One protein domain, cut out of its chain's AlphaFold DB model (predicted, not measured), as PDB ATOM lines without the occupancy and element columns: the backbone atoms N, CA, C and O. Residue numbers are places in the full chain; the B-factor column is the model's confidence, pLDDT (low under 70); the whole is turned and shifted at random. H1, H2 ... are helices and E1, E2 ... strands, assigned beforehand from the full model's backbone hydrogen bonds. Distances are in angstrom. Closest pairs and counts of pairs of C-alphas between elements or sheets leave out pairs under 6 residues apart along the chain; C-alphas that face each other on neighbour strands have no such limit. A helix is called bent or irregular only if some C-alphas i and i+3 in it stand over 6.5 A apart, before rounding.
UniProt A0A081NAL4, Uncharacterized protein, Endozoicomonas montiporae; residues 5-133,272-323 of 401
ATOM      1  N   VAL A   5      17.899   4.003  47.427       98.25
ATOM      2  CA  VAL A   5      19.243   3.930  46.853       98.25
ATOM      3  C   VAL A   5      19.300   2.775  45.863       98.25
ATOM      4  O   VAL A   5      18.941   1.639  46.187       98.25
ATOM      5  N   ILE A   6      19.761   3.064  44.649       98.50
ATOM      6  CA  ILE A   6      19.959   2.054  43.607       98.50
ATOM      7  C   ILE A   6      21.455   1.807  43.433       98.50
ATOM      8  O   ILE A   6      22.236   2.729  43.194       98.50
ATOM      9  N   PHE A   7      21.837   0.540  43.531       98.62
ATOM     10  CA  PHE A   7      23.180   0.053  43.261       98.62
ATOM     11  C   PHE A   7      23.287  -0.387  41.809       98.62
ATOM     12  O   PHE A   7      22.472  -1.189  41.356       98.62
ATOM     13  N   LEU A   8      24.276   0.121  41.076       98.00
ATOM     14  CA  LEU A   8      24.452  -0.225  39.665       98.00
ATOM     15  C   LEU A   8      25.910  -0.144  39.212       98.00
ATOM     16  O   LEU A   8      26.769   0.399  39.899       98.00
ATOM     17  N   GLY A   9      26.200  -0.726  38.056       96.88
ATOM     18  CA  GLY A   9      27.506  -0.668  37.405       96.88
ATOM     19  C   GLY A   9      27.373  -0.079  36.008       96.88
ATOM     20  O   GLY A   9      26.335   0.475  35.654       96.88
ATOM     21  N   ASP A  10      28.405  -0.213  35.183       95.31
ATOM     22  CA  ASP A  10      28.246   0.056  33.755       95.31
ATOM     23  C   ASP A  10      27.214  -0.917  33.164       95.31
ATOM     24  O   ASP A  10      27.484  -2.107  33.030       95.31
ATOM     25  N   LEU A  11      26.022  -0.412  32.836       95.06
ATOM     26  CA  LEU A  11      24.864  -1.211  32.419       95.06
ATOM     27  C   LEU A  11      25.040  -1.895  31.052       95.06
ATOM     28  O   LEU A  11      24.184  -2.688  30.663       95.06
ATOM     29  N   TYR A  12      26.125  -1.601  30.333       93.94
ATOM     30  CA  TYR A  12      26.466  -2.229  29.055       93.94
ATOM     31  C   TYR A  12      27.722  -3.102  29.115       93.94
ATOM     32  O   TYR A  12      28.043  -3.754  28.125       93.94
ATOM     33  N   ARG A  13      28.428  -3.135  30.251       92.62
ATOM     34  CA  ARG A  13      29.641  -3.940  30.412       92.62
ATOM     35  C   ARG A  13      29.298  -5.355  30.869       92.62
ATOM     36  O   ARG A  13      28.588  -5.532  31.861       92.62
ATOM     37  N   SER A  14      29.842  -6.352  30.184       92.62
ATOM     38  CA  SER A  14      29.725  -7.759  30.576       92.62
ATOM     39  C   SER A  14      30.370  -8.045  31.936       92.62
ATOM     40  O   SER A  14      31.223  -7.295  32.409       92.62
ATOM     41  N   CYS A  15      29.941  -9.127  32.594       91.06
ATOM     42  CA  CYS A  15      30.436  -9.574  33.907       91.06
ATOM     43  C   CYS A  15      30.362  -8.548  35.057       91.06
ATOM     44  O   CYS A  15      31.035  -8.719  36.080       91.06
ATOM     45  N   GLN A  16      29.579  -7.475  34.918       94.31
ATOM     46  CA  GLN A  16      29.523  -6.419  35.930       94.31
ATOM     47  C   GLN A  16      28.506  -6.709  37.042       94.31
ATOM     48  O   GLN A  16      28.603  -6.130  38.126       94.31
ATOM     49  N   ASP A  17      27.586  -7.651  36.823       96.12
ATOM     50  CA  ASP A  17      26.556  -8.076  37.779       96.12
ATOM     51  C   ASP A  17      27.145  -8.419  39.155       96.12
ATOM     52  O   ASP A  17      26.700  -7.906  40.184       96.12
ATOM     53  N   ARG A  18      28.220  -9.213  39.179       95.81
ATOM     54  CA  ARG A  18      28.900  -9.624  40.413       95.81
ATOM     55  C   ARG A  18      29.428  -8.429  41.187       95.81
ATOM     56  O   ARG A  18      29.293  -8.392  42.406       95.81
ATOM     57  N   ASN A  19      30.023  -7.453  40.504       96.12
ATOM     58  CA  ASN A  19      30.563  -6.262  41.156       96.12
ATOM     59  C   ASN A  19      29.450  -5.377  41.726       96.12
ATOM     60  O   ASN A  19      29.605  -4.864  42.835       96.12
ATOM     61  N   VAL A  20      28.308  -5.275  41.040       97.75
ATOM     62  CA  VAL A  20      27.118  -4.579  41.555       97.75
ATOM     63  C   VAL A  20      26.587  -5.259  42.814       97.75
ATOM     64  O   VAL A  20      26.402  -4.593  43.831       97.75
ATOM     65  N   TYR A  21      26.409  -6.584  42.794       98.19
ATOM     66  CA  TYR A  21      25.933  -7.321  43.967       98.19
ATOM     67  C   TYR A  21      26.904  -7.236  45.146       98.19
ATOM     68  O   TYR A  21      26.480  -7.038  46.283       98.19
ATOM     69  N   ARG A  22      28.214  -7.330  44.894       97.62
ATOM     70  CA  ARG A  22      29.248  -7.136  45.922       97.62
ATOM     71  C   ARG A  22      29.138  -5.757  46.564       97.62
ATOM     72  O   ARG A  22      29.136  -5.657  47.788       97.62
ATOM     73  N   LEU A  23      29.001  -4.710  45.750       97.38
ATOM     74  CA  LEU A  23      28.847  -3.345  46.242       97.38
ATOM     75  C   LEU A  23      27.557  -3.178  47.060       97.38
ATOM     76  O   LEU A  23      27.592  -2.608  48.150       97.38
ATOM     77  N   TYR A  24      26.447  -3.737  46.574       98.19
ATOM     78  CA  TYR A  24      25.177  -3.771  47.294       98.19
ATOM     79  C   TYR A  24      25.314  -4.449  48.653       98.19
ATOM     80  O   TYR A  24      24.926  -3.866  49.657       98.19
ATOM     81  N   HIS A  25      25.898  -5.645  48.727       96.75
ATOM     82  CA  HIS A  25      26.032  -6.367  49.994       96.75
ATOM     83  C   HIS A  25      26.979  -5.688  50.987       96.75
ATOM     84  O   HIS A  25      26.795  -5.843  52.193       96.75
ATOM     85  N   LEU A  26      27.961  -4.919  50.507       95.69
ATOM     86  CA  LEU A  26      28.842  -4.140  51.375       95.69
ATOM     87  C   LEU A  26      28.115  -2.960  52.027       95.69
ATOM     88  O   LEU A  26      28.262  -2.738  53.226       95.69
ATOM     89  N   PHE A  27      27.328  -2.202  51.259       96.12
ATOM     90  CA  PHE A  27      26.818  -0.908  51.721       96.12
ATOM     91  C   PHE A  27      25.318  -0.882  52.034       96.12
ATOM     92  O   PHE A  27      24.900  -0.069  52.859       96.12
ATOM     93  N   SER A  28      24.499  -1.767  51.456       95.75
ATOM     94  CA  SER A  28      23.055  -1.785  51.726       95.75
ATOM     95  C   SER A  28      22.703  -1.992  53.202       95.75
ATOM     96  O   SER A  28      21.798  -1.299  53.654       95.75
ATOM     97  N   PRO A  29      23.431  -2.786  54.023       92.75
ATOM     98  CA  PRO A  29      23.119  -2.878  55.451       92.75
ATOM     99  C   PRO A  29      23.230  -1.531  56.180       92.75
ATOM    100  O   PRO A  29      22.439  -1.248  57.079       92.75
ATOM    101  N   ILE A  30      24.184  -0.683  55.776       90.19
ATOM    102  CA  ILE A  30      24.366   0.659  56.345       90.19
ATOM    103  C   ILE A  30      23.179   1.531  55.946       90.19
ATOM    104  O   ILE A  30      22.541   2.117  56.814       90.19
ATOM    105  N   ILE A  31      22.842   1.570  54.659       92.38
ATOM    106  CA  ILE A  31      21.760   2.408  54.137       92.38
ATOM    107  C   ILE A  31      20.387   1.958  54.662       92.38
ATOM    108  O   ILE A  31      19.614   2.782  55.145       92.38
ATOM    109  N   SER A  32      20.098   0.656  54.668       91.62
ATOM    110  CA  SER A  32      18.842   0.112  55.195       91.62
ATOM    111  C   SER A  32      18.684   0.343  56.698       91.62
ATOM    112  O   SER A  32      17.567   0.565  57.159       91.62
ATOM    113  N   SER A  33      19.778   0.382  57.471       88.62
ATOM    114  CA  SER A  33      19.714   0.753  58.897       88.62
ATOM    115  C   SER A  33      19.251   2.196  59.134       88.62
ATOM    116  O   SER A  33      18.799   2.527  60.229       88.62
ATOM    117  N   LEU A  34      19.327   3.044  58.102       88.12
ATOM    118  CA  LEU A  34      18.851   4.427  58.107       88.12
ATOM    119  C   LEU A  34      17.395   4.550  57.626       88.12
ATOM    120  O   LEU A  34      16.898   5.664  57.482       88.12
ATOM    121  N   GLY A  35      16.712   3.426  57.376       89.69
ATOM    122  CA  GLY A  35      15.325   3.400  56.905       89.69
ATOM    123  C   GLY A  35      15.158   3.739  55.423       89.69
ATOM    124  O   GLY A  35      14.074   4.157  55.024       89.69
ATOM    125  N   VAL A  36      16.217   3.594  54.620       93.94
ATOM    126  CA  VAL A  36      16.205   3.863  53.175       93.94
ATOM    127  C   VAL A  36      16.196   2.553  52.389       93.94
ATOM    128  O   VAL A  36      17.020   1.661  52.626       93.94
ATOM    129  N   ASP A  37      15.282   2.451  51.425       96.56
ATOM    130  CA  ASP A  37      15.130   1.258  50.596       96.56
ATOM    131  C   ASP A  37      16.335   1.085  49.669       96.56
ATOM    132  O   ASP A  37      16.814   2.039  49.058       96.56
ATOM    133  N   CYS A  38      16.831  -0.143  49.537       98.00
ATOM    134  CA  CYS A  38      17.981  -0.456  48.693       98.00
ATOM    135  C   CYS A  38      17.593  -1.461  47.612       98.00
ATOM    136  O   CYS A  38      16.911  -2.446  47.884       98.00
ATOM    137  N   SER A  39      18.075  -1.256  46.389       97.94
ATOM    138  CA  SER A  39      17.881  -2.203  45.284       97.94
ATOM    139  C   SER A  39      19.102  -2.261  44.370       97.94
ATOM    140  O   SER A  39      19.944  -1.366  44.395       97.94
ATOM    141  N   CYS A  40      19.212  -3.322  43.571       97.62
ATOM    142  CA  CYS A  40      20.224  -3.448  42.522       97.62
ATOM    143  C   CYS A  40      19.588  -3.276  41.147       97.62
ATOM    144  O   CYS A  40      18.535  -3.855  40.879       97.62
ATOM    145  N   LEU A  41      20.283  -2.581  40.256       97.50
ATOM    146  CA  LEU A  41      19.998  -2.570  38.832       97.50
ATOM    147  C   LEU A  41      21.124  -3.297  38.093       97.50
ATOM    148  O   LEU A  41      22.260  -2.829  38.048       97.50
ATOM    149  N   VAL A  42      20.776  -4.442  37.512       96.81
ATOM    150  CA  VAL A  42      21.668  -5.300  36.725       96.81
ATOM    151  C   VAL A  42      20.950  -5.649  35.427       96.81
ATOM    152  O   VAL A  42      19.818  -6.136  35.465       96.81
ATOM    153  N   THR A  43      21.592  -5.397  34.288       95.12
ATOM    154  CA  THR A  43      21.042  -5.705  32.959       95.12
ATOM    155  C   THR A  43      21.359  -7.134  32.524       95.12
ATOM    156  O   THR A  43      22.091  -7.863  33.199       95.12
ATOM    157  N   ASP A  44      20.807  -7.555  31.388       93.56
ATOM    158  CA  ASP A  44      21.165  -8.844  30.794       93.56
ATOM    159  C   ASP A  44      22.585  -8.811  30.220       93.56
ATOM    160  O   ASP A  44      23.323  -9.780  30.386       93.56
ATOM    161  N   GLU A  45      23.018  -7.673  29.666       93.31
ATOM    162  CA  GLU A  45      24.399  -7.455  29.230       93.31
ATOM    163  C   GLU A  45      25.392  -7.671  30.380       93.31
ATOM    164  O   GLU A  45      26.416  -8.327  30.194       93.31
ATOM    165  N   ASN A  46      25.060  -7.212  31.593       94.19
ATOM    166  CA  ASN A  46      25.906  -7.402  32.774       94.19
ATOM    167  C   ASN A  46      26.112  -8.864  33.173       94.19
ATOM    168  O   ASN A  46      27.121  -9.168  33.805       94.19
ATOM    169  N   LYS A  47      25.173  -9.754  32.836       94.31
ATOM    170  CA  LYS A  47      25.220 -11.178  33.203       94.31
ATOM    171  C   LYS A  47      25.968 -12.029  32.178       94.31
ATOM    172  O   LYS A  47      26.212 -13.209  32.428       94.31
ATOM    173  N   VAL A  48      26.318 -11.462  31.022       91.00
ATOM    174  CA  VAL A  48      27.092 -12.172  30.003       91.00
ATOM    175  C   VAL A  48      28.482 -12.469  30.561       91.00
ATOM    176  O   VAL A  48      29.203 -11.555  30.946       91.00
ATOM    177  N   PHE A  49      28.841 -13.757  30.626       80.81
ATOM    178  CA  PHE A  49      30.074 -14.226  31.273       80.81
ATOM    179  C   PHE A  49      31.328 -14.100  30.393       80.81
ATOM    180  O   PHE A  49      32.450 -14.080  30.895       80.81
ATOM    181  N   LYS A  50      31.155 -14.068  29.070       80.81
ATOM    182  CA  LYS A  50      32.257 -13.987  28.115       80.81
ATOM    183  C   LYS A  50      31.951 -12.906  27.094       80.81
ATOM    184  O   LYS A  50      30.967 -13.016  26.375       80.81
ATOM    185  N   GLU A  51      32.812 -11.900  27.043       80.75
ATOM    186  CA  GLU A  51      32.758 -10.852  26.030       80.75
ATOM    187  C   GLU A  51      33.024 -11.472  24.651       80.75
ATOM    188  O   GLU A  51      34.061 -12.106  24.436       80.75
ATOM    189  N   SER A  52      32.070 -11.334  23.731       87.06
ATOM    190  CA  SER A  52      32.290 -11.525  22.299       87.06
ATOM    191  C   SER A  52      32.375 -10.165  21.605       87.06
ATOM    192  O   SER A  52      32.094  -9.118  22.199       87.06
ATOM    193  N   ASP A  53      32.726 -10.173  20.320       88.56
ATOM    194  CA  ASP A  53      32.794  -8.961  19.498       88.56
ATOM    195  C   ASP A  53      31.473  -8.172  19.504       88.56
ATOM    196  O   ASP A  53      31.466  -6.947  19.370       88.56
ATOM    197  N   ILE A  54      30.339  -8.863  19.685       89.94
ATOM    198  CA  ILE A  54      29.013  -8.243  19.753       89.94
ATOM    199  C   ILE A  54      28.859  -7.441  21.050       89.94
ATOM    200  O   ILE A  54      28.439  -6.285  20.991       89.94
ATOM    201  N   GLU A  55      29.202  -8.011  22.208       90.62
ATOM    202  CA  GLU A  55      29.129  -7.309  23.495       90.62
ATOM    203  C   GLU A  55      30.102  -6.132  23.534       90.62
ATOM    204  O   GLU A  55      29.715  -5.037  23.946       90.62
ATOM    205  N   ILE A  56      31.322  -6.314  23.019       90.19
ATOM    206  CA  ILE A  56      32.305  -5.231  22.901       90.19
ATOM    207  C   ILE A  56      31.727  -4.100  22.047       90.19
ATOM    208  O   ILE A  56      31.737  -2.943  22.465       90.19
ATOM    209  N   LYS A  57      31.137  -4.414  20.888       92.06
ATOM    210  CA  LYS A  57      30.502  -3.410  20.026       92.06
ATOM    211  C   LYS A  57      29.349  -2.682  20.722       92.06
ATOM    212  O   LYS A  57      29.242  -1.463  20.598       92.06
ATOM    213  N   ILE A  58      28.493  -3.396  21.456       90.44
ATOM    214  CA  ILE A  58      27.402  -2.787  22.236       90.44
ATOM    215  C   ILE A  58      27.968  -1.803  23.263       90.44
ATOM    216  O   ILE A  58      27.456  -0.687  23.389       90.44
ATOM    217  N   TRP A  59      29.034  -2.194  23.959       91.94
ATOM    218  CA  TRP A  59      29.690  -1.361  24.957       91.94
ATOM    219  C   TRP A  59      30.341  -0.116  24.333       91.94
ATOM    220  O   TRP A  59      30.153   0.998  24.826       91.94
ATOM    221  N   MET A  60      31.003  -0.263  23.182       91.88
ATOM    222  CA  MET A  60      31.545   0.859  22.400       91.88
ATOM    223  C   MET A  60      30.455   1.847  21.969       91.88
ATOM    224  O   MET A  60      30.615   3.061  22.105       91.88
ATOM    225  N   GLU A  61      29.326   1.344  21.460       92.12
ATOM    226  CA  GLU A  61      28.183   2.178  21.074       92.12
ATOM    227  C   GLU A  61      27.623   2.960  22.274       92.12
ATOM    228  O   GLU A  61      27.202   4.108  22.111       92.12
ATOM    229  N   ALA A  62      27.653   2.380  23.478       90.50
ATOM    230  CA  ALA A  62      27.245   3.066  24.700       90.50
ATOM    231  C   ALA A  62      28.182   4.235  25.048       90.50
ATOM    232  O   ALA A  62      27.698   5.345  25.269       90.50
ATOM    233  N   PHE A  63      29.508   4.045  25.001       88.31
ATOM    234  CA  PHE A  63      30.472   5.136  25.217       88.31
ATOM    235  C   PHE A  63      30.319   6.285  24.218       88.31
ATOM    236  O   PHE A  63      30.521   7.448  24.566       88.31
ATOM    237  N   GLN A  64      29.938   5.969  22.984       89.19
ATOM    238  CA  GLN A  64      29.704   6.953  21.928       89.19
ATOM    239  C   GLN A  64      28.332   7.646  22.043       89.19
ATOM    240  O   GLN A  64      27.946   8.377  21.132       89.19
ATOM    241  N   ASN A  65      27.576   7.415  23.128       83.88
ATOM    242  CA  ASN A  65      26.200   7.889  23.322       83.88
ATOM    243  C   ASN A  65      25.244   7.489  22.178       83.88
ATOM    244  O   ASN A  65      24.267   8.183  21.901       83.88
ATOM    245  N   LYS A  66      25.512   6.367  21.495       84.12
ATOM    246  CA  LYS A  66      24.665   5.832  20.413       84.12
ATOM    247  C   LYS A  66      23.567   4.897  20.924       84.12
ATOM    248  O   LYS A  66      22.766   4.396  20.136       84.12
ATOM    249  N   LYS A  67      23.527   4.636  22.232       83.44
ATOM    250  CA  LYS A  67      22.497   3.830  22.897       83.44
ATOM    251  C   LYS A  67      21.560   4.712  23.714       83.44
ATOM    252  O   LYS A  67      21.963   5.740  24.248       83.44
ATOM    253  N   ILE A  68      20.311   4.264  23.832       81.38
ATOM    254  CA  ILE A  68      19.323   4.865  24.735       81.38
ATOM    255  C   ILE A  68      19.833   4.731  26.163       81.38
ATOM    256  O   ILE A  68      20.270   3.658  26.569       81.38
ATOM    257  N   HIS A  69      19.738   5.795  26.946       85.44
ATOM    258  CA  HIS A  69      20.211   5.766  28.312       85.44
ATOM    259  C   HIS A  69      19.299   4.858  29.155       85.44
ATOM    260  O   HIS A  69      18.147   5.188  29.407       85.44
ATOM    261  N   ARG A  70      19.782   3.687  29.601       88.75
ATOM    262  CA  ARG A  70      18.948   2.706  30.343       88.75
ATOM    263  C   ARG A  70      18.239   3.294  31.571       88.75
ATOM    264  O   ARG A  70      17.171   2.811  31.932       88.75
ATOM    265  N   LEU A  71      18.815   4.333  32.182       91.44
ATOM    266  CA  LEU A  71      18.213   5.027  33.321       91.44
ATOM    267  C   LEU A  71      16.980   5.874  32.952       91.44
ATOM    268  O   LEU A  71      16.244   6.248  33.855       91.44
ATOM    269  N   ASP A  72      16.722   6.153  31.668       89.44
ATOM    270  CA  ASP A  72      15.508   6.863  31.224       89.44
ATOM    271  C   ASP A  72      14.230   6.059  31.515       89.44
ATOM    272  O   ASP A  72      13.158   6.630  31.694       89.44
ATOM    273  N   ASN A  73      14.343   4.730  31.591       89.19
ATOM    274  CA  ASN A  73      13.214   3.821  31.813       89.19
ATOM    275  C   ASN A  73      12.985   3.496  33.296       89.19
ATOM    276  O   ASN A  73      12.244   2.566  33.618       89.19
ATOM    277  N   ILE A  74      13.659   4.206  34.198       92.88
ATOM    278  CA  ILE A  74      13.626   3.945  35.632       92.88
ATOM    279  C   ILE A  74      13.107   5.196  36.323       92.88
ATOM    280  O   ILE A  74      13.564   6.304  36.059       92.88
ATOM    281  N   ASP A  75      12.161   5.014  37.238       93.75
ATOM    282  CA  ASP A  75      11.758   6.093  38.127       93.75
ATOM    283  C   ASP A  75      12.895   6.395  39.113       93.75
ATOM    284  O   ASP A  75      13.224   5.565  39.966       93.75
ATOM    285  N   LEU A  76      13.482   7.585  39.000       95.56
ATOM    286  CA  LEU A  76      14.584   8.062  39.839       95.56
ATOM    287  C   LEU A  76      14.151   9.170  40.811       95.56
ATOM    288  O   LEU A  76      14.999   9.861  41.378       95.56
ATOM    289  N   VAL A  77      12.845   9.353  41.030       94.75
ATOM    290  CA  VAL A  77      12.343  10.288  42.045       94.75
ATOM    291  C   VAL A  77      12.844   9.871  43.432       94.75
ATOM    292  O   VAL A  77      12.874   8.682  43.757       94.75
ATOM    293  N   ASP A  78      13.286  10.851  44.229       95.50
ATOM    294  CA  ASP A  78      13.833  10.662  45.584       95.50
ATOM    295  C   ASP A  78      14.889   9.539  45.669       95.50
ATOM    296  O   ASP A  78      14.928   8.766  46.632       95.50
ATOM    297  N   THR A  79      15.734   9.437  44.637       97.38
ATOM    298  CA  THR A  79      16.743   8.380  44.491       97.38
ATOM    299  C   THR A  79      18.155   8.923  44.620       97.38
ATOM    300  O   THR A  79      18.470   9.967  44.053       97.38
ATOM    301  N   ALA A  80      19.026   8.165  45.281       98.12
ATOM    302  CA  ALA A  80      20.470   8.290  45.110       98.12
ATOM    303  C   ALA A  80      21.069   7.025  44.485       98.12
ATOM    304  O   ALA A  80      20.508   5.932  44.582       98.12
ATOM    305  N   ILE A  81      22.220   7.176  43.836       98.50
ATOM    306  CA  ILE A  81      22.914   6.092  43.141       98.50
ATOM    307  C   ILE A  81      24.221   5.748  43.852       98.50
ATOM    308  O   ILE A  81      25.020   6.626  44.174       98.50
ATOM    309  N   ILE A  82      24.475   4.455  44.042       98.62
ATOM    310  CA  ILE A  82      25.792   3.945  44.427       98.62
ATOM    311  C   ILE A  82      26.321   3.065  43.287       98.62
ATOM    312  O   ILE A  82      25.791   1.998  42.986       98.62
ATOM    313  N   GLY A  83      27.355   3.556  42.614       98.19
ATOM    314  CA  GLY A  83      27.908   3.007  41.385       98.19
ATOM    315  C   GLY A  83      29.181   2.188  41.582       98.19
ATOM    316  O   GLY A  83      29.983   2.509  42.458       98.19
ATOM    317  N   PHE A  84      29.412   1.187  40.726       97.75
ATOM    318  CA  PHE A  84      30.725   0.556  40.545       97.75
ATOM    319  C   PHE A  84      31.256   0.767  39.120       97.75
ATOM    320  O   PHE A  84      30.706   0.241  38.148       97.75
ATOM    321  N   GLU A  85      32.357   1.506  39.010       95.75
ATOM    322  CA  GLU A  85      33.073   1.834  37.773       95.75
ATOM    323  C   GLU A  85      32.199   2.495  36.699       95.75
ATOM    324  O   GLU A  85      32.435   2.316  35.500       95.75
ATOM    325  N   LEU A  86      31.230   3.319  37.116       95.75
ATOM    326  CA  LEU A  86      30.340   4.009  36.186       95.75
ATOM    327  C   LEU A  86      31.141   4.822  35.153       95.75
ATOM    328  O   LEU A  86      32.131   5.476  35.509       95.75
ATOM    329  N   PRO A  87      30.774   4.758  33.865       93.00
ATOM    330  CA  PRO A  87      31.358   5.585  32.821       93.00
ATOM    331  C   PRO A  87      30.875   7.034  32.913       93.00
ATOM    332  O   PRO A  87      29.784   7.322  33.407       93.00
ATOM    333  N   ASP A  88      31.695   7.951  32.404       91.31
ATOM    334  CA  ASP A  88      31.511   9.394  32.591       91.31
ATOM    335  C   ASP A  88      30.203   9.913  31.982       91.31
ATOM    336  O   ASP A  88      29.637  10.889  32.474       91.31
ATOM    337  N   TYR A  89      29.675   9.242  30.951       90.75
ATOM    338  CA  TYR A  89      28.375   9.587  30.373       90.75
ATOM    339  C   TYR A  89      27.214   9.308  31.345       90.75
ATOM    340  O   TYR A  89      26.295  10.124  31.420       90.75
ATOM    341  N   TYR A  90      27.279   8.228  32.142       94.25
ATOM    342  CA  TYR A  90      26.294   7.951  33.194       94.25
ATOM    343  C   TYR A  90      26.397   8.990  34.312       94.25
ATOM    344  O   TYR A  90      25.376   9.520  34.741       94.25
ATOM    345  N   LEU A  91      27.615   9.331  34.744       95.31
ATOM    346  CA  LEU A  91      27.834  10.360  35.769       95.31
ATOM    347  C   LEU A  91      27.289  11.722  35.313       95.31
ATOM    348  O   LEU A  91      26.474  12.331  36.001       95.31
ATOM    349  N   SER A  92      27.625  12.126  34.086       94.69
ATOM    350  CA  SER A  92      27.137  13.367  33.472       94.69
ATOM    351  C   SER A  92      25.613  13.402  33.344       94.69
ATOM    352  O   SER A  92      25.001  14.463  33.462       94.69
ATOM    353  N   TYR A  93      24.978  12.262  33.059       94.44
ATOM    354  CA  TYR A  93      23.522  12.159  33.029       94.44
ATOM    355  C   TYR A  93      22.914  12.375  34.420       94.44
ATOM    356  O   TYR A  93      21.957  13.139  34.551       94.44
ATOM    357  N   LEU A  94      23.471  11.732  35.451       96.38
ATOM    358  CA  LEU A  94      22.990  11.863  36.828       96.38
ATOM    359  C   LEU A  94      23.140  13.304  37.334       96.38
ATOM    360  O   LEU A  94      22.181  13.848  37.879       96.38
ATOM    361  N   ASP A  95      24.274  13.951  37.048       96.81
ATOM    362  CA  ASP A  95      24.512  15.362  37.378       96.81
ATOM    363  C   ASP A  95      23.479  16.281  36.710       96.81
ATOM    364  O   ASP A  95      22.863  17.118  37.366       96.81
ATOM    365  N   LYS A  96      23.203  16.082  35.411       95.94
ATOM    366  CA  LYS A  96      22.178  16.852  34.677       95.94
ATOM    367  C   LYS A  96      20.770  16.674  35.244       95.94
ATOM    368  O   LYS A  96      19.943  17.573  35.114       95.94
ATOM    369  N   LYS A  97      20.479  15.513  35.829       95.44
ATOM    370  CA  LYS A  97      19.200  15.211  36.488       95.44
ATOM    371  C   LYS A  97      19.189  15.606  37.967       95.44
ATOM    372  O   LYS A  97      18.168  15.404  38.618       95.44
ATOM    373  N   ASN A  98      20.284  16.176  38.478       95.69
ATOM    374  CA  ASN A  98      20.481  16.505  39.887       95.69
ATOM    375  C   ASN A  98      20.233  15.298  40.814       95.69
ATOM    376  O   ASN A  98      19.649  15.422  41.890       95.69
ATOM    377  N   ILE A  99      20.634  14.108  40.362       96.88
ATOM    378  CA  ILE A  99      20.542  12.866  41.130       96.88
ATOM    379  C   ILE A  99      21.858  12.688  41.870       96.88
ATOM    380  O   ILE A  99      22.920  12.662  41.249       96.88
ATOM    381  N   LYS A 100      21.796  12.527  43.192       97.50
ATOM    382  CA  LYS A 100      22.997  12.306  43.996       97.50
ATOM    383  C   LYS A 100      23.615  10.948  43.718       97.50
ATOM    384  O   LYS A 100      22.904   9.945  43.631       97.50
ATOM    385  N   TRP A 101      24.941  10.902  43.636       98.12
ATOM    386  CA  TRP A 101      25.647   9.650  43.407       98.12
ATOM    387  C   TRP A 101      27.014   9.570  44.090       98.12
ATOM    388  O   TRP A 101      27.696  10.576  44.291       98.12
ATOM    389  N   ILE A 102      27.419   8.339  44.412       97.75
ATOM    390  CA  ILE A 102      28.799   7.951  44.736       97.75
ATOM    391  C   ILE A 102      29.206   6.860  43.751       97.75
ATOM    392  O   ILE A 102      28.473   5.893  43.572       97.75
ATOM    393  N   ASN A 103      30.370   6.985  43.127       97.69
ATOM    394  CA  ASN A 103      30.925   5.993  42.218       97.69
ATOM    395  C   ASN A 103      32.215   5.420  42.803       97.69
ATOM    396  O   ASN A 103      33.189   6.137  43.040       97.69
ATOM    397  N   PHE A 104      32.217   4.111  43.012       97.44
ATOM    398  CA  PHE A 104      33.353   3.359  43.509       97.44
ATOM    399  C   PHE A 104      34.107   2.700  42.366       97.44
ATOM    400  O   PHE A 104      33.533   2.220  41.398       97.44
ATOM    401  N   SER A 105      35.417   2.606  42.512       95.81
ATOM    402  CA  SER A 105      36.253   1.690  41.735       95.81
ATOM    403  C   SER A 105      37.343   1.160  42.646       95.81
ATOM    404  O   SER A 105      37.639   1.783  43.670       95.81
ATOM    405  N   ILE A 106      37.951   0.021  42.325       96.06
ATOM    406  CA  ILE A 106      39.073  -0.427  43.147       96.06
ATOM    407  C   ILE A 106      40.305   0.425  42.820       96.06
ATOM    408  O   ILE A 106      40.717   0.548  41.667       96.06
ATOM    409  N   HIS A 107      40.894   1.017  43.854       96.38
ATOM    410  CA  HIS A 107      42.090   1.839  43.769       96.38
ATOM    411  C   HIS A 107      43.271   1.044  43.186       96.38
ATOM    412  O   HIS A 107      43.402  -0.145  43.474       96.38
ATOM    413  N   PRO A 108      44.154   1.657  42.379       94.88
ATOM    414  CA  PRO A 108      45.271   0.978  41.720       94.88
ATOM    415  C   PRO A 108      46.299   0.352  42.665       94.88
ATOM    416  O   PRO A 108      46.968  -0.573  42.244       94.88
ATOM    417  N   LEU A 109      46.422   0.815  43.912       95.69
ATOM    418  CA  LEU A 109      47.376   0.270  44.889       95.69
ATOM    419  C   LEU A 109      46.918  -1.103  45.402       95.69
ATOM    420  O   LEU A 109      46.117  -1.185  46.333       95.69
ATOM    421  N   ARG A 110      47.412  -2.183  44.787       94.19
ATOM    422  CA  ARG A 110      47.054  -3.578  45.095       94.19
ATOM    423  C   ARG A 110      48.041  -4.270  46.014       94.19
ATOM    424  O   ARG A 110      47.716  -5.354  46.490       94.19
ATOM    425  N   PHE A 111      49.185  -3.665  46.306       93.62
ATOM    426  CA  PHE A 111      50.212  -4.235  47.181       93.62
ATOM    427  C   PHE A 111      50.014  -3.979  48.681       93.62
ATOM    428  O   PHE A 111      50.826  -4.400  49.507       93.62
ATOM    429  N   LEU A 112      48.947  -3.266  49.035       94.06
ATOM    430  CA  LEU A 112      48.615  -2.916  50.412       94.06
ATOM    431  C   LEU A 112      48.039  -4.112  51.189       94.06
ATOM    432  O   LEU A 112      47.871  -5.214  50.664       94.06
ATOM    433  N   ASP A 113      47.722  -3.899  52.460       91.06
ATOM    434  CA  ASP A 113      47.164  -4.910  53.364       91.06
ATOM    435  C   ASP A 113      45.746  -5.387  52.997       91.06
ATOM    436  O   ASP A 113      45.344  -6.462  53.422       91.06
ATOM    437  N   ASP A 114      45.009  -4.627  52.187       93.88
ATOM    438  CA  ASP A 114      43.723  -4.981  51.570       93.88
ATOM    439  C   ASP A 114      43.593  -4.232  50.225       93.88
ATOM    440  O   ASP A 114      44.513  -3.524  49.804       93.88
ATOM    441  N   LEU A 115      42.466  -4.377  49.526       95.62
ATOM    442  CA  LEU A 115      42.091  -3.426  48.483       95.62
ATOM    443  C   LEU A 115      41.556  -2.140  49.109       95.62
ATOM    444  O   LEU A 115      40.991  -2.132  50.199       95.62
ATOM    445  N   TYR A 116      41.678  -1.055  48.357       96.50
ATOM    446  CA  TYR A 116      41.156   0.256  48.720       96.50
ATOM    447  C   TYR A 116      40.233   0.750  47.615       96.50
ATOM    448  O   TYR A 116      40.355   0.320  46.469       96.50
ATOM    449  N   PHE A 117      39.311   1.653  47.930       97.06
ATOM    450  CA  PHE A 117      38.454   2.266  46.919       97.06
ATOM    451  C   PHE A 117      39.062   3.564  46.386       97.06
ATOM    452  O   PHE A 117      39.691   4.316  47.124       97.06
ATOM    453  N   SER A 118      38.828   3.852  45.109       95.31
ATOM    454  CA  SER A 118      38.734   5.234  44.638       95.31
ATOM    455  C   SER A 118      37.269   5.644  44.716       95.31
ATOM    456  O   SER A 118      36.393   4.850  44.360       95.31
ATOM    457  N   LEU A 119      37.019   6.864  45.180       94.81
ATOM    458  CA  LEU A 119      35.683   7.410  45.373       94.81
ATOM    459  C   LEU A 119      35.549   8.698  44.566       94.81
ATOM    460  O   LEU A 119      36.315   9.639  44.770       94.81
ATOM    461  N   ASP A 120      34.556   8.718  43.686       94.75
ATOM    462  CA  ASP A 120      34.058   9.915  43.015       94.75
ATOM    463  C   ASP A 120      32.614  10.163  43.504       94.75
ATOM    464  O   ASP A 120      31.896   9.209  43.817       94.75
ATOM    465  N   SER A 121      32.171  11.416  43.594       95.94
ATOM    466  CA  SER A 121      30.820  11.759  44.065       95.94
ATOM    467  C   SER A 121      30.274  13.015  43.391       95.94
ATOM    468  O   SER A 121      31.040  13.884  42.977       95.94
ATOM    469  N   SER A 122      28.943  13.134  43.346       96.94
ATOM    470  CA  SER A 122      28.226  14.318  42.837       96.94
ATOM    471  C   SER A 122      28.216  15.503  43.811       96.94
ATOM    472  O   SER A 122      27.650  16.555  43.528       96.94
ATOM    473  N   PHE A 123      28.759  15.304  45.007       94.00
ATOM    474  CA  PHE A 123      28.809  16.267  46.100       94.00
ATOM    475  C   PHE A 123      30.226  16.329  46.661       94.00
ATOM    476  O   PHE A 123      31.015  15.390  46.507       94.00
ATOM    477  N   GLU A 124      30.554  17.436  47.322       90.25
ATOM    478  CA  GLU A 124      31.854  17.597  47.960       90.25
ATOM    479  C   GLU A 124      31.984  16.625  49.135       90.25
ATOM    480  O   GLU A 124      31.214  16.659  50.091       90.25
ATOM    481  N   CYS A 125      32.973  15.739  49.052       84.62
ATOM    482  CA  CYS A 125      33.266  14.760  50.084       84.62
ATOM    483  C   CYS A 125      34.714  14.948  50.539       84.62
ATOM    484  O   CYS A 125      35.648  14.731  49.765       84.62
ATOM    485  N   ASN A 126      34.924  15.340  51.801       83.19
ATOM    486  CA  ASN A 126      36.274  15.416  52.355       83.19
ATOM    487  C   ASN A 126      36.808  14.002  52.625       83.19
ATOM    488  O   ASN A 126      36.576  13.401  53.679       83.19
ATOM    489  N   THR A 127      37.563  13.485  51.662       85.81
ATOM    490  CA  THR A 127      38.145  12.146  51.713       85.81
ATOM    491  C   THR A 127      39.446  12.071  52.507       85.81
ATOM    492  O   THR A 127      39.915  10.963  52.767       85.81
ATOM    493  N   ASN A 128      40.039  13.193  52.930       86.75
ATOM    494  CA  ASN A 128      41.364  13.199  53.568       86.75
ATOM    495  C   ASN A 128      41.381  12.361  54.851       86.75
ATOM    496  O   ASN A 128      42.290  11.565  55.047       86.75
ATOM    497  N   SER A 129      40.327  12.441  55.674       86.62
ATOM    498  CA  SER A 129      40.218  11.622  56.895       86.62
ATOM    499  C   SER A 129      39.962  10.129  56.641       86.62
ATOM    500  O   SER A 129      39.978   9.335  57.576       86.62
ATOM    501  N   LEU A 130      39.651   9.746  55.401       91.62
ATOM    502  CA  LEU A 130      39.366   8.362  54.998       91.62
ATOM    503  C   LEU A 130      40.528   7.729  54.235       91.62
ATOM    504  O   LEU A 130      40.556   6.511  54.042       91.62
ATOM    505  N   SER A 131      41.423   8.585  53.752       93.19
ATOM    506  CA  SER A 131      42.554   8.233  52.918       93.19
ATOM    507  C   SER A 131      43.631   7.583  53.771       93.19
ATOM    508  O   SER A 131      43.886   8.021  54.893       93.19
ATOM    509  N   ILE A 132      44.285   6.559  53.237       94.19
ATOM    510  CA  ILE A 132      45.571   6.128  53.791       94.19
ATOM    511  C   ILE A 132      46.638   7.179  53.499       94.19
ATOM    512  O   ILE A 132      46.554   7.900  52.503       94.19
ATOM    513  N   THR A 133      47.634   7.264  54.374       93.88
ATOM    514  CA  THR A 133      48.730   8.219  54.221       93.88
ATOM    515  C   THR A 133      49.837   7.647  53.340       93.88
ATOM    516  O   THR A 133      49.991   6.425  53.226       93.88
ATOM    517  N   ALA A 272      43.678   6.639  48.060       95.75
ATOM    518  CA  ALA A 272      43.158   5.321  48.396       95.75
ATOM    519  C   ALA A 272      42.285   5.388  49.657       95.75
ATOM    520  O   ALA A 272      42.765   5.694  50.749       95.75
ATOM    521  N   ILE A 273      40.996   5.088  49.505       96.12
ATOM    522  CA  ILE A 273      39.994   5.194  50.565       96.12
ATOM    523  C   ILE A 273      39.817   3.856  51.271       96.12
ATOM    524  O   ILE A 273      39.471   2.845  50.654       96.12
ATOM    525  N   SER A 274      40.027   3.866  52.588       94.62
ATOM    526  CA  SER A 274      39.804   2.703  53.445       94.62
ATOM    527  C   SER A 274      38.310   2.442  53.615       94.62
ATOM    528  O   SER A 274      37.574   3.303  54.103       94.62
ATOM    529  N   TYR A 275      37.863   1.225  53.291       94.94
ATOM    530  CA  TYR A 275      36.480   0.801  53.535       94.94
ATOM    531  C   TYR A 275      36.108   0.910  55.020       94.94
ATOM    532  O   TYR A 275      35.052   1.442  55.357       94.94
ATOM    533  N   LYS A 276      37.017   0.509  55.919       92.06
ATOM    534  CA  LYS A 276      36.831   0.612  57.376       92.06
ATOM    535  C   LYS A 276      36.623   2.057  57.833       92.06
ATOM    536  O   LYS A 276      35.799   2.307  58.709       92.06
ATOM    537  N   SER A 277      37.359   3.006  57.260       91.50
ATOM    538  CA  SER A 277      37.193   4.427  57.581       91.50
ATOM    539  C   SER A 277      35.892   4.981  56.999       91.50
ATOM    540  O   SER A 277      35.170   5.708  57.681       91.50
ATOM    541  N   LEU A 278      35.561   4.593  55.766       92.50
ATOM    542  CA  LEU A 278      34.380   5.048  55.036       92.50
ATOM    543  C   LEU A 278      33.067   4.649  55.726       92.50
ATOM    544  O   LEU A 278      32.194   5.491  55.927       92.50
ATOM    545  N   ILE A 279      32.929   3.393  56.153       90.75
ATOM    546  CA  ILE A 279      31.700   2.920  56.815       90.75
ATOM    547  C   ILE A 279      31.461   3.566  58.189       90.75
ATOM    548  O   ILE A 279      30.321   3.687  58.628       90.75
ATOM    549  N   ASN A 280      32.515   4.038  58.858       87.75
ATOM    550  CA  ASN A 280      32.390   4.782  60.111       87.75
ATOM    551  C   ASN A 280      32.027   6.258  59.891       87.75
ATOM    552  O   ASN A 280      31.569   6.925  60.822       87.75
ATOM    553  N   LYS A 281      32.247   6.798  58.687       88.31
ATOM    554  CA  LYS A 281      32.011   8.209  58.381       88.31
ATOM    555  C   LYS A 281      30.536   8.445  58.060       88.31
ATOM    556  O   LYS A 281      30.146   8.613  56.910       88.31
ATOM    557  N   LYS A 282      29.713   8.489  59.112       85.38
ATOM    558  CA  LYS A 282      28.255   8.668  59.014       85.38
ATOM    559  C   LYS A 282      27.823   9.874  58.171       85.38
ATOM    560  O   LYS A 282      26.807   9.765  57.500       85.38
ATOM    561  N   SER A 283      28.571  10.983  58.185       88.12
ATOM    562  CA  SER A 283      28.219  12.198  57.427       88.12
ATOM    563  C   SER A 283      28.065  11.928  55.928       88.12
ATOM    564  O   SER A 283      27.097  12.369  55.328       88.12
ATOM    565  N   ILE A 284      28.935  11.092  55.350       90.94
ATOM    566  CA  ILE A 284      28.878  10.760  53.919       90.94
ATOM    567  C   ILE A 284      27.551  10.109  53.559       90.94
ATOM    568  O   ILE A 284      26.958  10.414  52.533       90.94
ATOM    569  N   TRP A 285      27.075   9.217  54.421       91.56
ATOM    570  CA  TRP A 285      25.838   8.488  54.191       91.56
ATOM    571  C   TRP A 285      24.618   9.342  54.525       91.56
ATOM    572  O   TRP A 285      23.672   9.378  53.753       91.56
ATOM    573  N   LEU A 286      24.637  10.043  55.657       88.38
ATOM    574  CA  LEU A 286      23.491  10.792  56.168       88.38
ATOM    575  C   LEU A 286      23.320  12.146  55.491       88.38
ATOM    576  O   LEU A 286      22.340  12.346  54.778       88.38
ATOM    577  N   SER A 287      24.252  13.070  55.724       86.50
ATOM    578  CA  SER A 287      24.133  14.442  55.235       86.50
ATOM    579  C   SER A 287      24.418  14.511  53.744       86.50
ATOM    580  O   SER A 287      23.648  15.108  52.996       86.50
ATOM    581  N   ASP A 288      25.494  13.865  53.300       92.12
ATOM    582  CA  ASP A 288      26.038  14.151  51.978       92.12
ATOM    583  C   ASP A 288      25.281  13.366  50.896       92.12
ATOM    584  O   ASP A 288      24.817  13.956  49.919       92.12
ATOM    585  N   LEU A 289      25.071  12.058  51.097       94.25
ATOM    586  CA  LEU A 289      24.339  11.213  50.155       94.25
ATOM    587  C   LEU A 289      22.819  11.324  50.302       94.25
ATOM    588  O   LEU A 289      22.160  11.477  49.283       94.25
ATOM    589  N   LEU A 290      22.263  11.215  51.516       92.88
ATOM    590  CA  LEU A 290      20.813  11.041  51.732       92.88
ATOM    591  C   LEU A 290      20.036  12.334  52.052       92.88
ATOM    592  O   LEU A 290      18.804  12.296  52.080       92.88
ATOM    593  N   ASP A 291      20.719  13.464  52.272       89.50
ATOM    594  CA  ASP A 291      20.114  14.724  52.750       89.50
ATOM    595  C   ASP A 291      19.361  14.578  54.084       89.50
ATOM    596  O   ASP A 291      18.330  15.213  54.328       89.50
ATOM    597  N   CYS A 292      19.869  13.719  54.966       84.00
ATOM    598  CA  CYS A 292      19.288  13.434  56.270       84.00
ATOM    599  C   CYS A 292      20.113  14.075  57.394       84.00
ATOM    600  O   CYS A 292      21.233  13.653  57.684       84.00
ATOM    601  N   ASN A 293      19.517  15.035  58.103       70.44
ATOM    602  CA  ASN A 293      20.073  15.605  59.331       70.44
ATOM    603  C   ASN A 293      19.559  14.819  60.544       70.44
ATOM    604  O   ASN A 293      18.556  15.183  61.154       70.44
ATOM    605  N   LEU A 294      20.217  13.712  60.893       63.53
ATOM    606  CA  LEU A 294      19.942  13.022  62.157       63.53
ATOM    607  C   LEU A 294      20.867  13.564  63.250       63.53
ATOM    608  O   LEU A 294      22.006  13.123  63.384       63.53
ATOM    609  N   GLU A 295      20.349  14.486  64.063       53.88
ATOM    610  CA  GLU A 295      21.067  15.088  65.200       53.88
ATOM    611  C   GLU A 295      21.333  14.109  66.363       53.88
ATOM    612  O   GLU A 295      22.106  14.425  67.257       53.88
ATOM    613  N   ASN A 296      20.755  12.900  66.361       45.06
ATOM    614  CA  ASN A 296      20.728  12.029  67.547       45.06
ATOM    615  C   ASN A 296      21.057  10.551  67.283       45.06
ATOM    616  O   ASN A 296      20.474   9.661  67.904       45.06
ATOM    617  N   SER A 297      22.002  10.237  66.393       52.53
ATOM    618  CA  SER A 297      22.534   8.865  66.369       52.53
ATOM    619  C   SER A 297      23.674   8.745  67.383       52.53
ATOM    620  O   SER A 297      24.785   9.209  67.125       52.53
ATOM    621  N   GLN A 298      23.405   8.122  68.539       51.41
ATOM    622  CA  GLN A 298      24.452   7.724  69.486       51.41
ATOM    623  C   GLN A 298      25.612   7.052  68.723       51.41
ATOM    624  O   GLN A 298      25.392   6.361  67.714       51.41
ATOM    625  N   GLU A 299      26.852   7.281  69.164       52.09
ATOM    626  CA  GLU A 299      28.028   6.552  68.679       52.09
ATOM    627  C   GLU A 299      27.855   5.062  68.998       52.09
ATOM    628  O   GLU A 299      28.296   4.550  70.024       52.09
ATOM    629  N   GLY A 300      27.146   4.351  68.121       56.84
ATOM    630  CA  GLY A 300      27.103   2.902  68.127       56.84
ATOM    631  C   GLY A 300      28.520   2.346  68.009       56.84
ATOM    632  O   GLY A 300      29.440   3.024  67.544       56.84
ATOM    633  N   LYS A 301      28.699   1.088  68.426       62.41
ATOM    634  CA  LYS A 301      29.968   0.369  68.251       62.41
ATOM    635  C   LYS A 301      30.478   0.578  66.821       62.41
ATOM    636  O   LYS A 301      29.723   0.370  65.872       62.41
ATOM    637  N   LYS A 302      31.738   1.000  66.672       72.69
ATOM    638  CA  LYS A 302      32.356   1.241  65.359       72.69
ATOM    639  C   LYS A 302      32.247  -0.033  64.523       72.69
ATOM    640  O   LYS A 302      32.931  -1.004  64.833       72.69
ATOM    641  N   LEU A 303      31.432  -0.036  63.462       78.69
ATOM    642  CA  LEU A 303      31.289  -1.197  62.571       78.69
ATOM    643  C   LEU A 303      32.652  -1.647  62.021       78.69
ATOM    644  O   LEU A 303      32.858  -2.826  61.751       78.69
ATOM    645  N   SER A 304      33.628  -0.742  61.930       82.62
ATOM    646  CA  SER A 304      34.984  -1.098  61.514       82.62
ATOM    647  C   SER A 304      35.665  -2.145  62.390       82.62
ATOM    648  O   SER A 304      36.580  -2.803  61.908       82.62
ATOM    649  N   SER A 305      35.271  -2.297  63.662       84.75
ATOM    650  CA  SER A 305      35.895  -3.269  64.566       84.75
ATOM    651  C   SER A 305      35.509  -4.713  64.253       84.75
ATOM    652  O   SER A 305      36.198  -5.619  64.704       84.75
ATOM    653  N   VAL A 306      34.413  -4.935  63.517       86.50
ATOM    654  CA  VAL A 306      33.976  -6.277  63.096       86.50
ATOM    655  C   VAL A 306      34.412  -6.623  61.671       86.50
ATOM    656  O   VAL A 306      34.236  -7.755  61.237       86.50
ATOM    657  N   ILE A 307      34.999  -5.668  60.942       87.81
ATOM    658  CA  ILE A 307      35.515  -5.897  59.591       87.81
ATOM    659  C   ILE A 307      36.847  -6.646  59.674       87.81
ATOM    660  O   ILE A 307      37.837  -6.131  60.208       87.81
ATOM    661  N   THR A 308      36.876  -7.838  59.083       88.69
ATOM    662  CA  THR A 308      38.072  -8.674  58.959       88.69
ATOM    663  C   THR A 308      39.160  -7.999  58.118       88.69
ATOM    664  O   THR A 308      38.929  -7.028  57.394       88.69
ATOM    665  N   THR A 309      40.397  -8.466  58.248       86.50
ATOM    666  CA  THR A 309      41.465  -8.128  57.297       86.50
ATOM    667  C   THR A 309      41.173  -8.776  55.940       86.50
ATOM    668  O   THR A 309      40.514  -9.811  55.895       86.50
ATOM    669  N   ASN A 310      41.651  -8.175  54.844       89.50
ATOM    670  CA  ASN A 310      41.446  -8.662  53.471       89.50
ATOM    671  C   ASN A 310      39.981  -8.791  53.017       89.50
ATOM    672  O   ASN A 310      39.714  -9.475  52.028       89.50
ATOM    673  N   LEU A 311      39.026  -8.132  53.689       93.25
ATOM    674  CA  LEU A 311      37.613  -8.234  53.325       93.25
ATOM    675  C   LEU A 311      37.400  -7.850  51.857       93.25
ATOM    676  O   LEU A 311      36.691  -8.548  51.135       93.25
ATOM    677  N   LEU A 312      38.000  -6.748  51.397       95.00
ATOM    678  CA  LEU A 312      37.779  -6.313  50.021       95.00
ATOM    679  C   LEU A 312      38.463  -7.232  49.007       95.00
ATOM    680  O   LEU A 312      37.924  -7.400  47.915       95.00
ATOM    681  N   ARG A 313      39.584  -7.878  49.348       93.25
ATOM    682  CA  ARG A 313      40.179  -8.937  48.510       93.25
ATOM    683  C   ARG A 313      39.307 -10.177  48.420       93.25
ATOM    684  O   ARG A 313      39.156 -10.727  47.331       93.25
ATOM    685  N   ASP A 314      38.708 -10.598  49.524       90.81
ATOM    686  CA  ASP A 314      37.803 -11.747  49.526       90.81
ATOM    687  C   ASP A 314      36.533 -11.449  48.715       90.81
ATOM    688  O   ASP A 314      36.004 -12.322  48.025       90.81
ATOM    689  N   VAL A 315      36.084 -10.190  48.721       93.00
ATOM    690  CA  VAL A 315      34.919  -9.741  47.955       93.00
ATOM    691  C   VAL A 315      35.250  -9.538  46.473       93.00
ATOM    692  O   VAL A 315      34.576 -10.116  45.628       93.00
ATOM    693  N   PHE A 316      36.260  -8.737  46.121       92.44
ATOM    694  CA  PHE A 316      36.541  -8.312  44.739       92.44
ATOM    695  C   PHE A 316      37.676  -9.075  44.047       92.44
ATOM    696  O   PHE A 316      37.878  -8.892  42.847       92.44
ATOM    697  N   GLY A 317      38.398  -9.937  44.757       89.19
ATOM    698  CA  GLY A 317      39.552 -10.680  44.255       89.19
ATOM    699  C   GLY A 317      40.896 -10.055  44.639       89.19
ATOM    700  O   GLY A 317      40.985  -8.934  45.121       89.19
ATOM    701  N   TYR A 318      41.980 -10.794  44.409       82.25
ATOM    702  CA  TYR A 318      43.324 -10.434  44.885       82.25
ATOM    703  C   TYR A 318      44.163  -9.638  43.867       82.25
ATOM    704  O   TYR A 318      45.146  -9.012  44.256       82.25
ATOM    705  N   TRP A 319      43.758  -9.618  42.590       78.12
ATOM    706  CA  TRP A 319      44.327  -8.767  41.528       78.12
ATOM    707  C   TRP A 319      45.862  -8.809  41.419       78.12
ATOM    708  O   TRP A 319      46.527  -7.782  41.488       78.12
ATOM    709  N   GLY A 320      46.435 -10.006  41.265       70.75
ATOM    710  CA  GLY A 320      47.879 -10.177  41.041       70.75
ATOM    711  C   GLY A 320      48.767  -9.983  42.277       70.75
ATOM    712  O   GLY A 320      49.984 -10.104  42.163       70.75
ATOM    713  N   TYR A 321      48.185  -9.721  43.454       80.25
ATOM    714  CA  TYR A 321      48.897  -9.706  44.730       80.25
ATOM    715  C   TYR A 321      48.372 -10.801  45.661       80.25
ATOM    716  O   TYR A 321      47.276 -10.688  46.216       80.25
ATOM    717  N   ASP A 322      49.169 -11.849  45.857       78.44
ATOM    718  CA  ASP A 322      48.867 -12.896  46.829       78.44
ATOM    719  C   ASP A 322      49.415 -12.534  48.203       78.44
ATOM    720  O   ASP A 322      50.626 -12.392  48.402       78.44
ATOM    721  N   THR A 323      48.504 -12.412  49.166       78.69
ATOM    722  CA  THR A 323      48.863 -12.211  50.567       78.69
ATOM    723  C   THR A 323      49.530 -13.465  51.124       78.69
ATOM    724  O   THR A 323      49.288 -14.578  50.657       78.69
TER     725      THR A 323
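This is residues 5 to 133 and 272 to 323 of the 401 residues of an uncharacterized protein of Endozoicomonas montiporae (UniProt A0A081NAL4). A strongly twisted sheet of five strands forms the core, with the long helix H1 covering E1 on one face, the end of H7 meeting the same face at E4, and the shorter H5 over E4 on the opposite face. H2, H3 and H4 lie toward one end of the long axis, and H6, H8 and the loop of residues 290 to 302 toward the other. The printed part has 181 residues, with nine named helices and five named strands in the order E1 H1 E2 H2 H3 H4 E3 H5 E4 E5 H6 H7 H8 H9; the mixed sheet runs E2 E1 E3 E4 E5, and the class is mixed, helices and strands. It is compact, with a radius of gyration of the C-alphas of 16.8 A and spans of 50 by 43 by 24 A.

E1, residues 5 to 9, begins at C-alpha 5 (19.243, 3.930, 46.853). H1, residues 17 to 33, is 23.9 A long and irregular, with C-alphas 26 and 29 7.1 A apart and a kink of 43 degrees near residue 27. E2 is 37 to 41, H2 44 to 47, H3 53 to 63 at 15.4 A, H4 70 to 73, E3 79 to 84 at 16.5 A, and H5 88 to 96 at 12.1 A. E4, 100 to 106, is 20.5 A long, and E5 is 117 to 121. H6 is 275 to 280, H7 282 to 289, H8 303 to 306, and H9 311 to 316, ending at C-alpha 316 (36.541, -8.312, 44.739).

E2 and E1 are parallel, with N 7 and O 39 2.8 A apart; E1 and E3 are parallel, with N 84 and O 8 2.9 A apart; E3 and E4 are parallel, with N 83 and O 102 2.8 A apart. E4 and E5 form an antiparallel hairpin, with N 103 and O 120 2.8 A apart. E1, H1, E2 and E3, H5, E4 are strand-helix-strand units, parallel neighbour strands joined through a helix, with right-handed crossovers. H1 is on the sheet at a height of 6.8 A, along the strands, its closest C-alphas to E1 being Val 20 and Leu 8, 5.4 A. H5 is on the opposite face at 9.8 A. H7, on the same face as H1, stands up from the sheet. H9 only just touches H1, with 3 pairs of C-alphas within 8 A, the closest Val 315 and Arg 22, 6.6 A. H6 touches H8, the closest C-alphas being Lys 276 and Ser 304, 4.8 A. H3 is close to but not clearly touching H2 and H5; H4 and H5 are near each other, with 5 pairs of C-alphas within 10 A. Every O i to N i+4 pair is within hydrogen-bond range in H3, H5 and H9; 11 of 13 are in H1, 1 of 2 in H6 and 2 of 4 in H7, while H2, H4 and H8 are too short for such a pair.

The farthest C-alphas, Asp 53 and Asn 296, are 53.8 A apart. Residues 134 to 271 are not printed, and C-alphas 133 and 272 are 8.6 A apart across the cut. The link from H7 to H8 is long, with 13 residues. The mean pLDDT of the printed part is 90.2; residues 294 to 301 are under 70.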